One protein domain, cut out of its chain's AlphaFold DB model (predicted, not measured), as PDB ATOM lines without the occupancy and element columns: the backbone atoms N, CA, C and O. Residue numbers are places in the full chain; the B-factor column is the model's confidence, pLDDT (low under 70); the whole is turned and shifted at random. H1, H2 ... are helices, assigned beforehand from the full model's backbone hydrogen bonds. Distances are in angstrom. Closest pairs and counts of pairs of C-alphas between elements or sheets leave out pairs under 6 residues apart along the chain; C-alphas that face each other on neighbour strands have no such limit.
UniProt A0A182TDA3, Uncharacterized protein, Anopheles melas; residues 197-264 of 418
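This is residues 197 to 264 of the 418 residues of an uncharacterized protein of Anopheles melas (UniProt A0A182TDA3). What does the domain look like? A short helix, H2, is the middle of a small cluster of crossed helices: the longest helix, H1, crosses it on one side, H3 crosses it on the opposite side, and H4 packs at its last residue, Gly 229, and also on H1. A long loop, residues 243 to 255, leads from H3 to H4. What is it made of, and how large is it? The printed part has 68 residues, with four named helices in the order H1, H2, H3, H4 and no named strand, and its class is all helix. It is compact and rounded, with a radius of gyration of the C-alphas of 11.2 A and spans of 32 by 28 by 21 A.

Where is the longest helix? H1 is residues 197 to 213, from C-alpha 197 at (-19.837, -31.741, 27.113) to C-alpha 213 at (-33.697, -11.834, 27.553), 24.3 A. Where are the others? H2 is residues 219 to 229, 15.1 A long. H3 is residues 236 to 242, 9.9 A long. H4 is residues 256 to 263, 11.3 A long, and ends with C-alpha 263 at (-20.543, -17.980, 25.164).

How does H1 stand to the hub, H2? They touch about perpendicular, at 76 degrees, and their closest C-alphas, of Cys 205 and Glu 222, are 6.2 A apart. What else touches H2? H3 touches it, only just about perpendicular at 71 degrees, with the closest C-alphas, of Val 224 and Thr 238, 4.9 A apart. H4 touches it, also only just about perpendicular at 73 degrees, with the closest C-alphas, of Gly 229 and Ala 260, 4.5 A apart. Which other helices touch, and which are apart? H1 touches H4 with residues 201 to 208 alone, at a steep tilt of 64 degrees, opposite ways; the closest C-alphas, of Ile 204 and Val 263, are 5.9 A apart. H3 is apart from H1 and from H4. What do the backbones show? Each O i to N i+4 pair is within hydrogen-bond range in H1, H2 and H3, and 3 of 4 are in H4.

How far does it reach? The two C-alphas farthest apart, of Ser 197 and Glu 245, are 34.3 A apart. Is there a cut, and which link is long? The printed part has no cut. The link from H1 to H2 is tight, that from H2 to H3 short, and that from H3 to H4, 13 residues, long. Where is confidence low? The mean pLDDT of the printed part is 73.2, and residues 197 to 203, 230 to 235 and 245 are under 70.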
ATOM      1  N   SER A 197     -20.280 -32.939  27.845       44.50
ATOM      2  CA  SER A 197     -19.837 -31.741  27.113       44.50
ATOM      3  C   SER A 197     -21.000 -30.942  26.505       44.50
ATOM      4  O   SER A 197     -21.007 -29.714  26.606       44.50
ATOM      5  N   GLU A 198     -22.010 -31.615  25.935       49.97
ATOM      6  CA  GLU A 198     -23.199 -30.916  25.424       49.97
ATOM      7  C   GLU A 198     -23.938 -30.169  26.535       49.97
ATOM      8  O   GLU A 198     -24.395 -29.052  26.312       49.97
ATOM      9  N   ASN A 199     -23.964 -30.721  27.752       52.81
ATOM     10  CA  ASN A 199     -24.608 -30.067  28.887       52.81
ATOM     11  C   ASN A 199     -23.878 -28.781  29.294       52.81
ATOM     12  O   ASN A 199     -24.535 -27.779  29.515       52.81
ATOM     13  N   VAL A 200     -22.539 -28.757  29.318       59.97
ATOM     14  CA  VAL A 200     -21.784 -27.551  29.722       59.97
ATOM     15  C   VAL A 200     -21.936 -26.416  28.708       59.97
ATOM     16  O   VAL A 200     -22.132 -25.266  29.088       59.97
ATOM     17  N   LYS A 201     -21.869 -26.717  27.405       63.91
ATOM     18  CA  LYS A 201     -22.085 -25.698  26.359       63.91
ATOM     19  C   LYS A 201     -23.501 -25.145  26.403       63.91
ATOM     20  O   LYS A 201     -23.690 -23.942  26.242       63.91
ATOM     21  N   ARG A 202     -24.471 -26.020  26.664       66.00
ATOM     22  CA  ARG A 202     -25.865 -25.646  26.860       66.00
ATOM     23  C   ARG A 202     -26.050 -24.784  28.108       66.00
ATOM     24  O   ARG A 202     -26.705 -23.759  28.003       66.00
ATOM     25  N   ASP A 203     -25.420 -25.120  29.230       67.25
ATOM     26  CA  ASP A 203     -25.456 -24.323  30.466       67.25
ATOM     27  C   ASP A 203     -24.892 -22.909  30.247       67.25
ATOM     28  O   ASP A 203     -25.485 -21.927  30.689       67.25
ATOM     29  N   ILE A 204     -23.798 -22.782  29.490       70.44
ATOM     30  CA  ILE A 204     -23.233 -21.474  29.123       70.44
ATOM     31  C   ILE A 204     -24.200 -20.686  28.225       70.44
ATOM     32  O   ILE A 204     -24.387 -19.484  28.418       70.44
ATOM     33  N   CYS A 205     -24.839 -21.344  27.252       72.31
ATOM     34  CA  CYS A 205     -25.838 -20.693  26.399       72.31
ATOM     35  C   CYS A 205     -27.081 -20.271  27.198       72.31
ATOM     36  O   CYS A 205     -27.609 -19.191  26.956       72.31
ATOM     37  N   LEU A 206     -27.502 -21.070  28.184       72.56
ATOM     38  CA  LEU A 206     -28.595 -20.759  29.108       72.56
ATOM     39  C   LEU A 206     -28.281 -19.531  29.970       72.56
ATOM     40  O   LEU A 206     -29.129 -18.653  30.150       72.56
ATOM     41  N   GLU A 207     -27.057 -19.441  30.491       76.38
ATOM     42  CA  GLU A 207     -26.614 -18.283  31.268       76.38
ATOM     43  C   GLU A 207     -26.548 -17.022  30.396       76.38
ATOM     44  O   GLU A 207     -27.059 -15.969  30.788       76.38
ATOM     45  N   ALA A 208     -25.998 -17.130  29.183       77.50
ATOM     46  CA  ALA A 208     -25.961 -16.030  28.221       77.50
ATOM     47  C   ALA A 208     -27.372 -15.578  27.796       77.50
ATOM     48  O   ALA A 208     -27.633 -14.377  27.726       77.50
ATOM     49  N   TRP A 209     -28.298 -16.518  27.578       79.44
ATOM     50  CA  TRP A 209     -29.706 -16.228  27.292       79.44
ATOM     51  C   TRP A 209     -30.350 -15.424  28.420       79.44
ATOM     52  O   TRP A 209     -30.934 -14.365  28.184       79.44
ATOM     53  N   SER A 210     -30.159 -15.881  29.658       80.81
ATOM     54  CA  SER A 210     -30.714 -15.240  30.853       80.81
ATOM     55  C   SER A 210     -30.257 -13.785  30.997       80.81
ATOM     56  O   SER A 210     -31.026 -12.927  31.428       80.81
ATOM     57  N   GLN A 211     -29.016 -13.483  30.603       80.44
ATOM     58  CA  GLN A 211     -28.477 -12.121  30.611       80.44
ATOM     59  C   GLN A 211     -29.074 -11.225  29.517       80.44
ATOM     60  O   GLN A 211     -29.196 -10.016  29.722       80.44
ATOM     61  N   LEU A 212     -29.426 -11.795  28.363       77.25
ATOM     62  CA  LEU A 212     -29.933 -11.055  27.207       77.25
ATOM     63  C   LEU A 212     -31.451 -10.822  27.272       77.25
ATOM     64  O   LEU A 212     -31.899  -9.710  26.991       77.25
ATOM     65  N   TRP A 213     -32.229 -11.840  27.661       75.88
ATOM     66  CA  TRP A 213     -33.697 -11.834  27.553       75.88
ATOM     67  C   TRP A 213     -34.452 -12.241  28.826       75.88
ATOM     68  O   TRP A 213     -35.681 -12.199  28.840       75.88
ATOM     69  N   GLY A 214     -33.747 -12.547  29.919       76.00
ATOM     70  CA  GLY A 214     -34.353 -12.939  31.195       76.00
ATOM     71  C   GLY A 214     -34.634 -14.442  31.311       76.00
ATOM     72  O   GLY A 214     -34.155 -15.239  30.515       76.00
ATOM     73  N   GLU A 215     -35.390 -14.834  32.341       76.06
ATOM     74  CA  GLU A 215     -35.599 -16.248  32.722       76.06
ATOM     75  C   GLU A 215     -36.633 -16.998  31.854       76.06
ATOM     76  O   GLU A 215     -36.876 -18.184  32.076       76.06
ATOM     77  N   ASP A 216     -37.260 -16.338  30.872       78.06
ATOM     78  CA  ASP A 216     -38.148 -17.013  29.921       78.06
ATOM     79  C   ASP A 216     -37.304 -17.704  28.841       78.06
ATOM     80  O   ASP A 216     -36.836 -17.096  27.876       78.06
ATOM     81  N   HIS A 217     -37.082 -18.998  29.060       73.12
ATOM     82  CA  HIS A 217     -36.254 -19.863  28.228       73.12
ATOM     83  C   HIS A 217     -36.996 -20.345  26.977       73.12
ATOM     84  O   HIS A 217     -38.015 -21.037  27.077       73.12
ATOM     85  N   ASP A 218     -36.446 -20.033  25.803       79.25
ATOM     86  CA  ASP A 218     -36.866 -20.600  24.522       79.25
ATOM     87  C   ASP A 218     -35.780 -21.546  24.002       79.25
ATOM     88  O   ASP A 218     -34.727 -21.126  23.521       79.25
ATOM     89  N   PHE A 219     -36.067 -22.847  24.079       80.06
ATOM     90  CA  PHE A 219     -35.130 -23.889  23.674       80.06
ATOM     91  C   PHE A 219     -34.681 -23.761  22.211       80.06
ATOM     92  O   PHE A 219     -33.534 -24.071  21.893       80.06
ATOM     93  N   ALA A 220     -35.561 -23.313  21.313       80.12
ATOM     94  CA  ALA A 220     -35.211 -23.193  19.904       80.12
ATOM     95  C   ALA A 220     -34.165 -22.088  19.708       80.12
ATOM     96  O   ALA A 220     -33.161 -22.288  19.028       80.12
ATOM     97  N   MET A 221     -34.353 -20.961  20.391       80.50
ATOM     98  CA  MET A 221     -33.449 -19.819  20.331       80.50
ATOM     99  C   MET A 221     -32.130 -20.034  21.092       80.50
ATOM    100  O   MET A 221     -31.091 -19.506  20.688       80.50
ATOM    101  N   GLU A 222     -32.132 -20.853  22.144       78.88
ATOM    102  CA  GLU A 222     -30.908 -21.322  22.807       78.88
ATOM    103  C   GLU A 222     -30.029 -22.145  21.853       78.88
ATOM    104  O   GLU A 222     -28.812 -21.946  21.805       78.88
ATOM    105  N   GLU A 223     -30.630 -23.021  21.042       80.25
ATOM    106  CA  GLU A 223     -29.890 -23.773  20.023       80.25
ATOM    107  C   GLU A 223     -29.409 -22.873  18.875       80.25
ATOM    108  O   GLU A 223     -28.302 -23.069  18.375       80.25
ATOM    109  N   VAL A 224     -30.157 -21.823  18.508       80.62
ATOM    110  CA  VAL A 224     -29.653 -20.789  17.582       80.62
ATOM    111  C   VAL A 224     -28.384 -20.131  18.144       80.62
ATOM    112  O   VAL A 224     -27.394 -19.974  17.425       80.62
ATOM    113  N   LEU A 225     -28.371 -19.771  19.434       77.12
ATOM    114  CA  LEU A 225     -27.194 -19.179  20.082       77.12
ATOM    115  C   LEU A 225     -26.004 -20.153  20.105       77.12
ATOM    116  O   LEU A 225     -24.868 -19.746  19.846       77.12
ATOM    117  N   ASN A 226     -26.260 -21.438  20.358       75.94
ATOM    118  CA  ASN A 226     -25.257 -22.499  20.304       75.94
ATOM    119  C   ASN A 226     -24.662 -22.655  18.891       75.94
ATOM    120  O   ASN A 226     -23.441 -22.634  18.730       75.94
ATOM    121  N   GLU A 227     -25.498 -22.729  17.851       76.31
ATOM    122  CA  GLU A 227     -25.059 -22.850  16.454       76.31
ATOM    123  C   GLU A 227     -24.211 -21.651  15.999       76.31
ATOM    124  O   GLU A 227     -23.183 -21.829  15.337       76.31
ATOM    125  N   ILE A 228     -24.592 -20.430  16.386       73.94
ATOM    126  CA  ILE A 228     -23.837 -19.205  16.076       73.94
ATOM    127  C   ILE A 228     -22.521 -19.158  16.869       73.94
ATOM    128  O   ILE A 228     -21.457 -18.852  16.317       73.94
ATOM    129  N   GLY A 229     -22.575 -19.467  18.166       70.69
ATOM    130  CA  GLY A 229     -21.432 -19.414  19.074       70.69
ATOM    131  C   GLY A 229     -20.390 -20.499  18.805       70.69
ATOM    132  O   GLY A 229     -19.186 -20.241  18.852       70.69
ATOM    133  N   TYR A 230     -20.820 -21.702  18.438       69.31
ATOM    134  CA  TYR A 230     -19.975 -22.886  18.279       69.31
ATOM    135  C   TYR A 230     -20.127 -23.527  16.902       69.31
ATOM    136  O   TYR A 230     -20.151 -24.752  16.790       69.31
ATOM    137  N   PHE A 231     -20.204 -22.710  15.849       68.00
ATOM    138  CA  PHE A 231     -20.438 -23.183  14.487       68.00
ATOM    139  C   PHE A 231     -19.560 -24.382  14.092       68.00
ATOM    140  O   PHE A 231     -18.330 -24.301  14.016       68.00
ATOM    141  N   ARG A 232     -20.226 -25.504  13.799       59.72
ATOM    142  CA  ARG A 232     -19.622 -26.795  13.419       59.72
ATOM    143  C   ARG A 232     -19.908 -27.195  11.970       59.72
ATOM    144  O   ARG A 232     -19.565 -28.302  11.567       59.72
ATOM    145  N   GLY A 233     -20.498 -26.298  11.178       57.38
ATOM    146  CA  GLY A 233     -20.967 -26.600   9.822       57.38
ATOM    147  C   GLY A 233     -22.464 -26.908   9.725       57.38
ATOM    148  O   GLY A 233     -22.944 -27.174   8.627       57.38
ATOM    149  N   GLU A 234     -23.192 -26.844  10.840       64.50
ATOM    150  CA  GLU A 234     -24.638 -27.073  10.941       64.50
ATOM    151  C   GLU A 234     -25.323 -25.777  11.408       64.50
ATOM    152  O   GLU A 234     -24.734 -25.006  12.165       64.50
ATOM    153  N   SER A 235     -26.518 -25.492  10.880       67.94
ATOM    154  CA  SER A 235     -27.281 -24.254  11.155       67.94
ATOM    155  C   SER A 235     -28.796 -24.490  11.044       67.94
ATOM    156  O   SER A 235     -29.526 -23.705  10.443       67.94
ATOM    157  N   TYR A 236     -29.255 -25.646  11.524       77.62
ATOM    158  CA  TYR A 236     -30.638 -26.086  11.355       77.62
ATOM    159  C   TYR A 236     -31.610 -25.179  12.112       77.62
ATOM    160  O   TYR A 236     -32.574 -24.693  11.520       77.62
ATOM    161  N   HIS A 237     -31.333 -24.911  13.389       79.50
ATOM    162  CA  HIS A 237     -32.177 -24.056  14.224       79.50
ATOM    163  C   HIS A 237     -32.134 -22.610  13.739       79.50
ATOM    164  O   HIS A 237     -33.169 -21.970  13.595       79.50
ATOM    165  N   THR A 238     -30.949 -22.121  13.374       77.31
ATOM    166  CA  THR A 238     -30.771 -20.768  12.833       77.31
ATOM    167  C   THR A 238     -31.602 -20.555  11.567       77.31
ATOM    168  O   THR A 238     -32.225 -19.510  11.405       77.31
ATOM    169  N   VAL A 239     -31.645 -21.539  10.662       79.81
ATOM    170  CA  VAL A 239     -32.461 -21.443   9.442       79.81
ATOM    171  C   VAL A 239     -33.951 -21.578   9.752       79.81
ATOM    172  O   VAL A 239     -34.738 -20.829   9.189       79.81
ATOM    173  N   ASN A 240     -34.357 -22.496  10.629       82.56
ATOM    174  CA  ASN A 240     -35.777 -22.703  10.916       82.56
ATOM    175  C   ASN A 240     -36.418 -21.546  11.691       82.56
ATOM    176  O   ASN A 240     -37.532 -21.154  11.363       82.56
ATOM    177  N   GLU A 241     -35.734 -21.017  12.703       82.94
ATOM    178  CA  GLU A 241     -36.306 -20.012  13.607       82.94
ATOM    179  C   GLU A 241     -36.080 -18.581  13.099       82.94
ATOM    180  O   GLU A 241     -36.898 -17.687  13.326       82.94
ATOM    181  N   CYS A 242     -34.967 -18.359  12.389       78.62
ATOM    182  CA  CYS A 242     -34.518 -17.026  11.983       78.62
ATOM    183  C   CYS A 242     -34.459 -16.806  10.466       78.62
ATOM    184  O   CYS A 242     -33.963 -15.764  10.029       78.62
ATOM    185  N   ALA A 243     -34.977 -17.732   9.649       73.88
ATOM    186  CA  ALA A 243     -35.159 -17.509   8.215       73.88
ATOM    187  C   ALA A 243     -36.597 -17.820   7.765       73.88
ATOM    188  O   ALA A 243     -37.082 -18.936   7.905       73.88
ATOM    189  N   GLY A 244     -37.276 -16.841   7.158       70.06
ATOM    190  CA  GLY A 244     -38.632 -17.018   6.626       70.06
ATOM    191  C   GLY A 244     -39.529 -15.800   6.841       70.06
ATOM    192  O   GLY A 244     -39.049 -14.723   7.185       70.06
ATOM    193  N   GLU A 245     -40.834 -15.967   6.598       67.31
ATOM    194  CA  GLU A 245     -41.848 -14.930   6.863       67.31
ATOM    195  C   GLU A 245     -42.277 -14.903   8.344       67.31
ATOM    196  O   GLU A 245     -42.572 -13.829   8.865       67.31
ATOM    197  N   ASP A 246     -42.215 -16.048   9.035       75.88
ATOM    198  CA  ASP A 246     -42.579 -16.218  10.450       75.88
ATOM    199  C   ASP A 246     -41.324 -16.335  11.341       75.88
ATOM    200  O   ASP A 246     -41.069 -17.374  11.943       75.88
ATOM    201  N   MET A 247     -40.494 -15.287  11.386       75.31
ATOM    202  CA  MET A 247     -39.272 -15.281  12.209       75.31
ATOM    203  C   MET A 247     -39.579 -15.080  13.698       75.31
ATOM    204  O   MET A 247     -40.441 -14.272  14.053       75.31
ATOM    205  N   ALA A 248     -38.810 -15.738  14.567       77.44
ATOM    206  CA  ALA A 248     -38.859 -15.488  16.005       77.44
ATOM    207  C   ALA A 248     -38.396 -14.054  16.354       77.44
ATOM    208  O   ALA A 248     -37.507 -13.490  15.710       77.44
ATOM    209  N   GLU A 249     -38.979 -13.451  17.400       76.00
ATOM    210  CA  GLU A 249     -38.699 -12.052  17.784       76.00
ATOM    211  C   GLU A 249     -37.240 -11.816  18.218       76.00
ATOM    212  O   GLU A 249     -36.699 -10.733  17.999       76.00
ATOM    213  N   ASN A 250     -36.585 -12.831  18.792       76.94
ATOM    214  CA  ASN A 250     -35.250 -12.724  19.396       76.94
ATOM    215  C   ASN A 250     -34.101 -13.123  18.452       76.94
ATOM    216  O   ASN A 250     -32.989 -13.402  18.898       76.94
ATOM    217  N   CYS A 251     -34.352 -13.170  17.144       75.50
ATOM    218  CA  CYS A 251     -33.350 -13.549  16.154       75.50
ATOM    219  C   CYS A 251     -32.203 -12.542  16.002       75.50
ATOM    220  O   CYS A 251     -32.378 -11.323  16.038       75.50
ATOM    221  N   PHE A 252     -31.004 -13.081  15.780       71.25
ATOM    222  CA  PHE A 252     -29.768 -12.319  15.630       71.25
ATOM    223  C   PHE A 252     -29.511 -11.987  14.158       71.25
ATOM    224  O   PHE A 252     -29.270 -12.885  13.351       71.25
ATOM    225  N   PHE A 253     -29.498 -10.704  13.801       70.88
ATOM    226  CA  PHE A 253     -29.266 -10.280  12.409       70.88
ATOM    227  C   PHE A 253     -27.951  -9.523  12.209       70.88
ATOM    228  O   PHE A 253     -27.463  -9.399  11.084       70.88
ATOM    229  N   ASP A 254     -27.351  -9.035  13.291       71.56
ATOM    230  CA  ASP A 254     -26.110  -8.283  13.277       71.56
ATOM    231  C   ASP A 254     -25.233  -8.603  14.495       71.56
ATOM    232  O   ASP A 254     -25.634  -9.277  15.437       71.56
ATOM    233  N   ASN A 255     -23.977  -8.157  14.437       73.81
ATOM    234  CA  ASN A 255     -23.023  -8.243  15.544       73.81
ATOM    235  C   ASN A 255     -22.838  -9.647  16.169       73.81
ATOM    236  O   ASN A 255     -22.706  -9.791  17.382       73.81
ATOM    237  N   PHE A 256     -22.744 -10.686  15.331       73.88
ATOM    238  CA  PHE A 256     -22.468 -12.069  15.759       73.88
ATOM    239  C   PHE A 256     -21.231 -12.216  16.659       73.88
ATOM    240  O   PHE A 256     -21.165 -13.136  17.470       73.88
ATOM    241  N   THR A 257     -20.258 -11.306  16.546       74.50
ATOM    242  CA  THR A 257     -19.082 -11.269  17.422       74.50
ATOM    243  C   THR A 257     -19.468 -11.081  18.886       74.50
ATOM    244  O   THR A 257     -18.962 -11.822  19.719       74.50
ATOM    245  N   ALA A 258     -20.390 -10.167  19.200       78.00
ATOM    246  CA  ALA A 258     -20.811  -9.924  20.578       78.00
ATOM    247  C   ALA A 258     -21.477 -11.163  21.199       78.00
ATOM    248  O   ALA A 258     -21.171 -11.526  22.328       78.00
ATOM    249  N   TYR A 259     -22.325 -11.862  20.440       73.56
ATOM    250  CA  TYR A 259     -22.970 -13.093  20.911       73.56
ATOM    251  C   TYR A 259     -21.978 -14.244  21.078       73.56
ATOM    252  O   TYR A 259     -22.032 -14.977  22.062       73.56
ATOM    253  N   ALA A 260     -21.020 -14.375  20.157       73.88
ATOM    254  CA  ALA A 260     -19.961 -15.366  20.281       73.88
ATOM    255  C   ALA A 260     -19.058 -15.100  21.500       73.88
ATOM    256  O   ALA A 260     -18.624 -16.053  22.138       73.88
ATOM    257  N   GLU A 261     -18.781 -13.838  21.838       76.38
ATOM    258  CA  GLU A 261     -17.990 -13.456  23.018       76.38
ATOM    259  C   GLU A 261     -18.695 -13.761  24.348       76.38
ATOM    260  O   GLU A 261     -18.008 -13.984  25.340       76.38
ATOM    261  N   LEU A 262     -20.032 -13.817  24.379       75.19
ATOM    262  CA  LEU A 262     -20.786 -14.187  25.586       75.19
ATOM    263  C   LEU A 262     -20.616 -15.660  25.953       75.19
ATOM    264  O   LEU A 262     -20.576 -16.000  27.131       75.19
ATOM    265  N   VAL A 263     -20.549 -16.530  24.944       73.31
ATOM    266  CA  VAL A 263     -20.543 -17.980  25.164       73.31
ATOM    267  C   VAL A 263     -19.159 -18.601  25.035       73.31
ATOM    268  O   VAL A 263     -18.933 -19.676  25.579       73.31
ATOM    269  N   ARG A 264     -18.219 -17.975  24.320       75.75
ATOM    270  CA  ARG A 264     -16.877 -18.537  24.118       75.75
ATOM    271  C   ARG A 264     -15.938 -18.190  25.261       75.75
ATOM    272  O   ARG A 264     -15.771 -17.030  25.618       75.75
TER     273      ARG A 264